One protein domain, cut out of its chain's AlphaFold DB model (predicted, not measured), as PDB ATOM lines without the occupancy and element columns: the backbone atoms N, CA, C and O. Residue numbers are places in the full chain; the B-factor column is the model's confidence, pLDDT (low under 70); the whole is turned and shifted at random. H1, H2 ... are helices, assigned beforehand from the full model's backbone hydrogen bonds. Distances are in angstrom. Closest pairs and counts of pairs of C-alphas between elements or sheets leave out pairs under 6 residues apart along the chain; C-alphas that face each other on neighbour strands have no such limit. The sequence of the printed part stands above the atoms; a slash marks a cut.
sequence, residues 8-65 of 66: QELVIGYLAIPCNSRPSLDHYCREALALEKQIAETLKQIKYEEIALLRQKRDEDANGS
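This is residues 8 to 65 of the 66 residues of an uncharacterized protein of Bracon brevicornis (UniProt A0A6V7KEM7). One long, slightly bowed helix, H2, makes the length of the model, and a short helix, H1, forms a small head at its first end, set crosswise to it and joined to it by a loop. Residues 34 to 65, of which 34 to 63 belong to H2, stick out from this head as a single bare arm. The printed part has 58 residues with two named helices, H1 then H2, and no named strand; the class is all helix. The whole is extended, with a radius of gyration of the C-alphas of 20.4 A, and the C-alphas span 63 by 18 by 18 A.

H1 covers residues 8 to 16 and begins at C-alpha 8, at (110.204, 153.659, 115.398); it is 12.3 A from first to last C-alpha. H2 covers residues 25 to 63, is 57.0 A long from first to last C-alpha, and runs from C-alpha 25 at (110.450, 146.128, 126.612) to C-alpha 63 at (117.764, 115.597, 79.021).

H1 and H2 touch, with 4 pairs of C-alphas within 8 A; the closest C-alphas are those of Tyr 14 and Tyr 28, 7.2 A apart. H2 touches H1 with residues 25 to 32 alone. Their lines are about perpendicular, but only just, at 72 degrees. Every O i to N i+4 pair is within hydrogen-bond range in H1, and 34 of 35 are in H2.

The two C-alphas farthest apart are those of Asn 20 and Ser 65, 63.4 A. The printed part has no cut. The link from H1 to H2, 8 residues, is short, and residues 16 to 21 stand free. The mean pLDDT of the printed part is 87.0; residues 61 to 65 are under 70.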
ATOM      1  N   GLN A   8     111.606 153.265 115.526       88.38
ATOM      2  CA  GLN A   8     110.204 153.659 115.398       88.38
ATOM      3  C   GLN A   8     109.295 152.451 115.152       88.38
ATOM      4  O   GLN A   8     108.285 152.307 115.836       88.38
ATOM      5  N   GLU A   9     109.667 151.556 114.239       89.00
ATOM      6  CA  GLU A   9     108.895 150.347 113.937       89.00
ATOM      7  C   GLU A   9     108.840 149.385 115.130       89.00
ATOM      8  O   GLU A   9     107.775 148.847 115.430       89.00
ATOM      9  N   LEU A  10     109.947 149.231 115.868       89.75
ATOM     10  CA  LEU A  10     109.984 148.446 117.107       89.75
ATOM     11  C   LEU A  10     109.041 149.016 118.172       89.75
ATOM     12  O   LEU A  10     108.291 148.274 118.801       89.75
ATOM     13  N   VAL A  11     109.049 150.336 118.371       91.38
ATOM     14  CA  VAL A  11     108.171 150.991 119.350       91.38
ATOM     15  C   VAL A  11     106.704 150.872 118.940       91.38
ATOM     16  O   VAL A  11     105.865 150.566 119.786       91.38
ATOM     17  N   ILE A  12     106.387 151.064 117.657       93.94
ATOM     18  CA  ILE A  12     105.023 150.898 117.135       93.94
ATOM     19  C   ILE A  12     104.540 149.463 117.372       93.94
ATOM     20  O   ILE A  12     103.454 149.270 117.921       93.94
ATOM     21  N   GLY A  13     105.360 148.466 117.028       92.81
ATOM     22  CA  GLY A  13     105.042 147.057 117.252       92.81
ATOM     23  C   GLY A  13     104.829 146.730 118.731       92.81
ATOM     24  O   GLY A  13     103.848 146.078 119.079       92.81
ATOM     25  N   TYR A  14     105.684 147.245 119.617       95.19
ATOM     26  CA  TYR A  14     105.551 147.063 121.064       95.19
ATOM     27  C   TYR A  14     104.257 147.675 121.623       95.19
ATOM     28  O   TYR A  14     103.557 147.054 122.428       95.19
ATOM     29  N   LEU A  15     103.913 148.892 121.192       95.06
ATOM     30  CA  LEU A  15     102.712 149.596 121.644       95.06
ATOM     31  C   LEU A  15     101.419 148.968 121.112       95.06
ATOM     32  O   LEU A  15     100.387 149.084 121.773       95.06
ATOM     33  N   ALA A  16     101.476 148.274 119.973       96.19
ATOM     34  CA  ALA A  16     100.346 147.528 119.428       96.19
ATOM     35  C   ALA A  16      99.964 146.302 120.280       96.19
ATOM     36  O   ALA A  16      98.832 145.829 120.192       96.19
ATOM     37  N   ILE A  17     100.870 145.796 121.129       95.38
ATOM     38  CA  ILE A  17     100.579 144.664 122.016       95.38
ATOM     39  C   ILE A  17      99.672 145.142 123.164       95.38
ATOM     40  O   ILE A  17     100.040 146.101 123.860       95.38
ATOM     41  N   PRO A  18      98.521 144.490 123.413       96.88
ATOM     42  CA  PRO A  18      97.656 144.800 124.548       96.88
ATOM     43  C   PRO A  18      98.408 144.777 125.884       96.88
ATOM     44  O   PRO A  18      99.232 143.901 126.129       96.88
ATOM     45  N   CYS A  19      98.122 145.723 126.783       93.06
ATOM     46  CA  CYS A  19      98.877 145.880 128.035       93.06
ATOM     47  C   CYS A  19      98.886 144.625 128.926       93.06
ATOM     48  O   CYS A  19      99.841 144.419 129.665       93.06
ATOM     49  N   ASN A  20      97.842 143.793 128.864       95.62
ATOM     50  CA  ASN A  20      97.718 142.560 129.647       95.62
ATOM     51  C   ASN A  20      98.595 141.406 129.133       95.62
ATOM     52  O   ASN A  20      98.827 140.455 129.872       95.62
ATOM     53  N   SER A  21      99.066 141.477 127.889       94.56
ATOM     54  CA  SER A  21      99.952 140.486 127.269       94.56
ATOM     55  C   SER A  21     101.295 141.080 126.853       94.56
ATOM     56  O   SER A  21     102.110 140.392 126.239       94.56
ATOM     57  N   ARG A  22     101.537 142.358 127.170       95.75
ATOM     58  CA  ARG A  22     102.746 143.058 126.755       95.75
ATOM     59  C   ARG A  22     103.946 142.518 127.535       95.75
ATOM     60  O   ARG A  22     103.978 142.661 128.759       95.75
ATOM     61  N   PRO A  23     104.938 141.917 126.857       95.06
ATOM     62  CA  PRO A  23     106.167 141.515 127.522       95.06
ATOM     63  C   PRO A  23     106.941 142.747 127.997       95.06
ATOM     64  O   PRO A  23     106.644 143.879 127.617       95.06
ATOM     65  N   SER A  24     107.982 142.544 128.803       95.62
ATOM     66  CA  SER A  24     108.912 143.638 129.102       95.62
ATOM     67  C   SER A  24     109.560 144.176 127.817       95.62
ATOM     68  O   SER A  24     109.842 143.410 126.890       95.62
ATOM     69  N   LEU A  25     109.834 145.484 127.775       90.81
ATOM     70  CA  LEU A  25     110.450 146.128 126.612       90.81
ATOM     71  C   LEU A  25     111.813 145.506 126.258       90.81
ATOM     72  O   LEU A  25     112.083 145.277 125.084       90.81
ATOM     73  N   ASP A  26     112.640 145.178 127.258       93.00
ATOM     74  CA  ASP A  26     113.938 144.517 127.044       93.00
ATOM     75  C   ASP A  26     113.773 143.158 126.348       93.00
ATOM     76  O   ASP A  26     114.447 142.885 125.354       93.00
ATOM     77  N   HIS A  27     112.827 142.335 126.812       94.88
ATOM     78  CA  HIS A  27     112.541 141.039 126.200       94.88
ATOM     79  C   HIS A  27     112.070 141.187 124.748       94.88
ATOM     80  O   HIS A  27     112.636 140.557 123.858       94.88
ATOM     81  N   TYR A  28     111.110 142.082 124.498       94.56
ATOM     82  CA  TYR A  28     110.607 142.354 123.152       94.56
ATOM     83  C   TYR A  28     111.722 142.793 122.193       94.56
ATOM     84  O   TYR A  28     111.841 142.269 121.086       94.56
ATOM     85  N   CYS A  29     112.581 143.724 122.622       90.56
ATOM     86  CA  CYS A  29     113.697 144.192 121.805       90.56
ATOM     87  C   CYS A  29     114.696 143.067 121.493       90.56
ATOM     88  O   CYS A  29     115.183 142.988 120.364       90.56
ATOM     89  N   ARG A  30     114.997 142.181 122.453       91.62
ATOM     90  CA  ARG A  30     115.886 141.029 122.221       91.62
ATOM     91  C   ARG A  30     115.307 140.054 121.204       91.62
ATOM     92  O   ARG A  30     116.033 139.635 120.303       91.62
ATOM     93  N   GLU A  31     114.028 139.708 121.334       92.50
ATOM     94  CA  GLU A  31     113.360 138.804 120.395       92.50
ATOM     95  C   GLU A  31     113.300 139.395 118.989       92.50
ATOM     96  O   GLU A  31     113.674 138.727 118.025       92.50
ATOM     97  N   ALA A  32     112.921 140.668 118.861       89.50
ATOM     98  CA  ALA A  32     112.838 141.327 117.564       89.50
ATOM     99  C   ALA A  32     114.199 141.361 116.839       89.50
ATOM    100  O   ALA A  32     114.272 141.075 115.645       89.50
ATOM    101  N   LEU A  33     115.294 141.623 117.564       85.88
ATOM    102  CA  LEU A  33     116.652 141.586 117.004       85.88
ATOM    103  C   LEU A  33     117.110 140.170 116.623       85.88
ATOM    104  O   LEU A  33     117.876 140.004 115.671       85.88
ATOM    105  N   ALA A  34     116.687 139.145 117.367       88.38
ATOM    106  CA  ALA A  34     116.981 137.754 117.028       88.38
ATOM    107  C   ALA A  34     116.241 137.330 115.750       88.38
ATOM    108  O   ALA A  34     116.849 136.737 114.855       88.38
ATOM    109  N   LEU A  35     114.965 137.704 115.638       87.19
ATOM    110  CA  LEU A  35     114.140 137.442 114.462       87.19
ATOM    111  C   LEU A  35     114.671 138.152 113.219       87.19
ATOM    112  O   LEU A  35     114.726 137.538 112.160       87.19
ATOM    113  N   GLU A  36     115.133 139.400 113.329       83.75
ATOM    114  CA  GLU A  36     115.712 140.126 112.189       83.75
ATOM    115  C   GLU A  36     116.879 139.353 111.547       83.75
ATOM    116  O   GLU A  36     116.960 139.226 110.322       83.75
ATOM    117  N   LYS A  37     117.757 138.769 112.374       80.88
ATOM    118  CA  LYS A  37     118.879 137.946 111.898       80.88
ATOM    119  C   LYS A  37     118.397 136.670 111.212       80.88
ATOM    120  O   LYS A  37     118.881 136.344 110.131       80.88
ATOM    121  N   GLN A  38     117.433 135.981 111.821       87.00
ATOM    122  CA  GLN A  38     116.882 134.739 111.278       87.00
ATOM    123  C   GLN A  38     116.130 134.971 109.965       87.00
ATOM    124  O   GLN A  38     116.290 134.198 109.030       87.00
ATOM    125  N   ILE A  39     115.357 136.054 109.849       86.50
ATOM    126  CA  ILE A  39     114.613 136.385 108.626       86.50
ATOM    127  C   ILE A  39     115.573 136.567 107.449       86.50
ATOM    128  O   ILE A  39     115.328 136.032 106.368       86.50
ATOM    129  N   ALA A  40     116.681 137.284 107.646       82.62
ATOM    130  CA  ALA A  40     117.668 137.489 106.589       82.62
ATOM    131  C   ALA A  40     118.310 136.168 106.125       82.62
ATOM    132  O   ALA A  40     118.493 135.962 104.922       82.62
ATOM    133  N   GLU A  41     118.629 135.275 107.062       87.81
ATOM    134  CA  GLU A  41     119.204 133.960 106.770       87.81
ATOM    135  C   GLU A  41     118.206 133.048 106.045       87.81
ATOM    136  O   GLU A  41     118.521 132.522 104.976       87.81
ATOM    137  N   THR A  42     116.970 132.963 106.536       89.38
ATOM    138  CA  THR A  42     115.890 132.189 105.912       89.38
ATOM    139  C   THR A  42     115.591 132.680 104.496       89.38
ATOM    140  O   THR A  42     115.511 131.881 103.567       89.38
ATOM    141  N   LEU A  43     115.499 133.997 104.277       89.62
ATOM    142  CA  LEU A  43     115.292 134.561 102.938       89.62
ATOM    143  C   LEU A  43     116.442 134.233 101.981       89.62
ATOM    144  O   LEU A  43     116.225 134.047 100.783       89.62
ATOM    145  N   LYS A  44     117.676 134.180 102.491       89.81
ATOM    146  CA  LYS A  44     118.839 133.777 101.700       89.81
ATOM    147  C   LYS A  44     118.736 132.302 101.308       89.81
ATOM    148  O   LYS A  44     118.991 131.976 100.152       89.81
ATOM    149  N   GLN A  45     118.342 131.440 102.243       92.81
ATOM    150  CA  GLN A  45     118.164 130.012 101.998       92.81
ATOM    151  C   GLN A  45     117.062 129.742 100.966       92.81
ATOM    152  O   GLN A  45     117.328 129.046  99.989       92.81
ATOM    153  N   ILE A  46     115.896 130.387 101.099       93.50
ATOM    154  CA  ILE A  46     114.795 130.283 100.123       93.50
ATOM    155  C   ILE A  46     115.290 130.630  98.714       93.50
ATOM    156  O   ILE A  46     115.070 129.873  97.774       93.50
ATOM    157  N   LYS A  47     116.040 131.730  98.559       93.31
ATOM    158  CA  LYS A  47     116.593 132.119  97.251       93.31
ATOM    159  C   LYS A  47     117.545 131.077  96.669       93.31
ATOM    160  O   LYS A  47     117.573 130.892  95.455       93.31
ATOM    161  N   TYR A  48     118.358 130.423  97.497       93.69
ATOM    162  CA  TYR A  48     119.238 129.358  97.013       93.69
ATOM    163  C   TYR A  48     118.450 128.134  96.558       93.69
ATOM    164  O   TYR A  48     118.769 127.579  95.507       93.69
ATOM    165  N   GLU A  49     117.426 127.742  97.312       93.19
ATOM    166  CA  GLU A  49     116.548 126.624  96.968       93.19
ATOM    167  C   GLU A  49     115.780 126.902  95.666       93.19
ATOM    168  O   GLU A  49     115.774 126.060  94.770       93.19
ATOM    169  N   GLU A  50     115.245 128.114  95.481       93.44
ATOM    170  CA  GLU A  50     114.605 128.537  94.226       93.44
ATOM    171  C   GLU A  50     115.565 128.453  93.028       93.44
ATOM    172  O   GLU A  50     115.207 127.925  91.974       93.44
ATOM    173  N   ILE A  51     116.807 128.929  93.178       92.38
ATOM    174  CA  ILE A  51     117.822 128.849  92.115       92.38
ATOM    175  C   ILE A  51     118.190 127.390  91.810       92.38
ATOM    176  O   ILE A  51     118.374 127.044  90.642       92.38
ATOM    177  N   ALA A  52     118.311 126.538  92.831       91.19
ATOM    178  CA  ALA A  52     118.612 125.120  92.653       91.19
ATOM    179  C   ALA A  52     117.485 124.396  91.898       91.19
ATOM    180  O   ALA A  52     117.762 123.697  90.923       91.19
ATOM    181  N   LEU A  53     116.225 124.644  92.268       90.06
ATOM    182  CA  LEU A  53     115.050 124.097  91.582       90.06
ATOM    183  C   LEU A  53     114.974 124.551  90.116       90.06
ATOM    184  O   LEU A  53     114.663 123.754  89.232       90.06
ATOM    185  N   LEU A  54     115.290 125.821  89.834       89.12
ATOM    186  CA  LEU A  54     115.328 126.340  88.463       89.12
ATOM    187  C   LEU A  54     116.419 125.682  87.608       89.12
ATOM    188  O   LEU A  54     116.219 125.509  86.406       89.12
ATOM    189  N   ARG A  55     117.566 125.324  88.199       83.06
ATOM    190  CA  ARG A  55     118.630 124.584  87.500       83.06
ATOM    191  C   ARG A  55     118.201 123.156  87.198       83.06
ATOM    192  O   ARG A  55     118.290 122.746  86.050       83.06
ATOM    193  N   GLN A  56     117.644 122.461  88.189       80.00
ATOM    194  CA  GLN A  56     117.174 121.089  88.021       80.00
ATOM    195  C   GLN A  56     116.129 120.969  86.901       80.00
ATOM    196  O   GLN A  56     116.264 120.105  86.043       80.00
ATOM    197  N   LYS A  57     115.145 121.880  86.843       76.75
ATOM    198  CA  LYS A  57     114.159 121.891  85.748       76.75
ATOM    199  C   LYS A  57     114.796 122.065  84.370       76.75
ATOM    200  O   LYS A  57     114.392 121.403  83.427       76.75
ATOM    201  N   ARG A  58     115.805 122.935  84.248       72.38
ATOM    202  CA  ARG A  58     116.515 123.124  82.972       72.38
ATOM    203  C   ARG A  58     117.292 121.881  82.549       72.38
ATOM    204  O   ARG A  58     117.340 121.599  81.358       72.38
ATOM    205  N   ASP A  59     117.887 121.167  83.498       72.94
ATOM    206  CA  ASP A  59     118.614 119.927  83.214       72.94
ATOM    207  C   ASP A  59     117.647 118.785  82.842       72.94
ATOM    208  O   ASP A  59     117.949 117.987  81.957       72.94
ATOM    209  N   GLU A  60     116.460 118.736  83.457       72.56
ATOM    210  CA  GLU A  60     115.375 117.815  83.089       72.56
ATOM    211  C   GLU A  60     114.815 118.116  81.687       72.56
ATOM    212  O   GLU A  60     114.675 117.198  80.880       72.56
ATOM    213  N   ASP A  61     114.584 119.389  81.345       69.94
ATOM    214  CA  ASP A  61     114.139 119.803  80.006       69.94
ATOM    215  C   ASP A  61     115.217 119.545  78.930       69.94
ATOM    216  O   ASP A  61     114.896 119.206  77.789       69.94
ATOM    217  N   ALA A  62     116.505 119.671  79.277       61.34
ATOM    218  CA  ALA A  62     117.623 119.409  78.367       61.34
ATOM    219  C   ALA A  62     117.875 117.908  78.130       61.34
ATOM    220  O   ALA A  62     118.288 117.527  77.035       61.34
ATOM    221  N   ASN A  63     117.608 117.054  79.125       61.16
ATOM    222  CA  ASN A  63     117.764 115.597  79.021       61.16
ATOM    223  C   ASN A  63     116.471 114.855  78.629       61.16
ATOM    224  O   ASN A  63     116.527 113.662  78.334       61.16
ATOM    225  N   GLY A  64     115.315 115.525  78.634       52.31
ATOM    226  CA  GLY A  64     113.999 114.950  78.339       52.31
ATOM    227  C   GLY A  64     113.535 115.059  76.880       52.31
ATOM    228  O   GLY A  64     112.406 114.678  76.581       52.31
ATOM    229  N   SER A  65     114.360 115.575  75.965       48.53
ATOM    230  CA  SER A  65     114.006 115.683  74.542       48.53
ATOM    231  C   SER A  65     114.349 114.382  73.798       48.53
ATOM    232  O   SER A  65     115.473 114.208  73.327       48.53
TER     233      SER A  65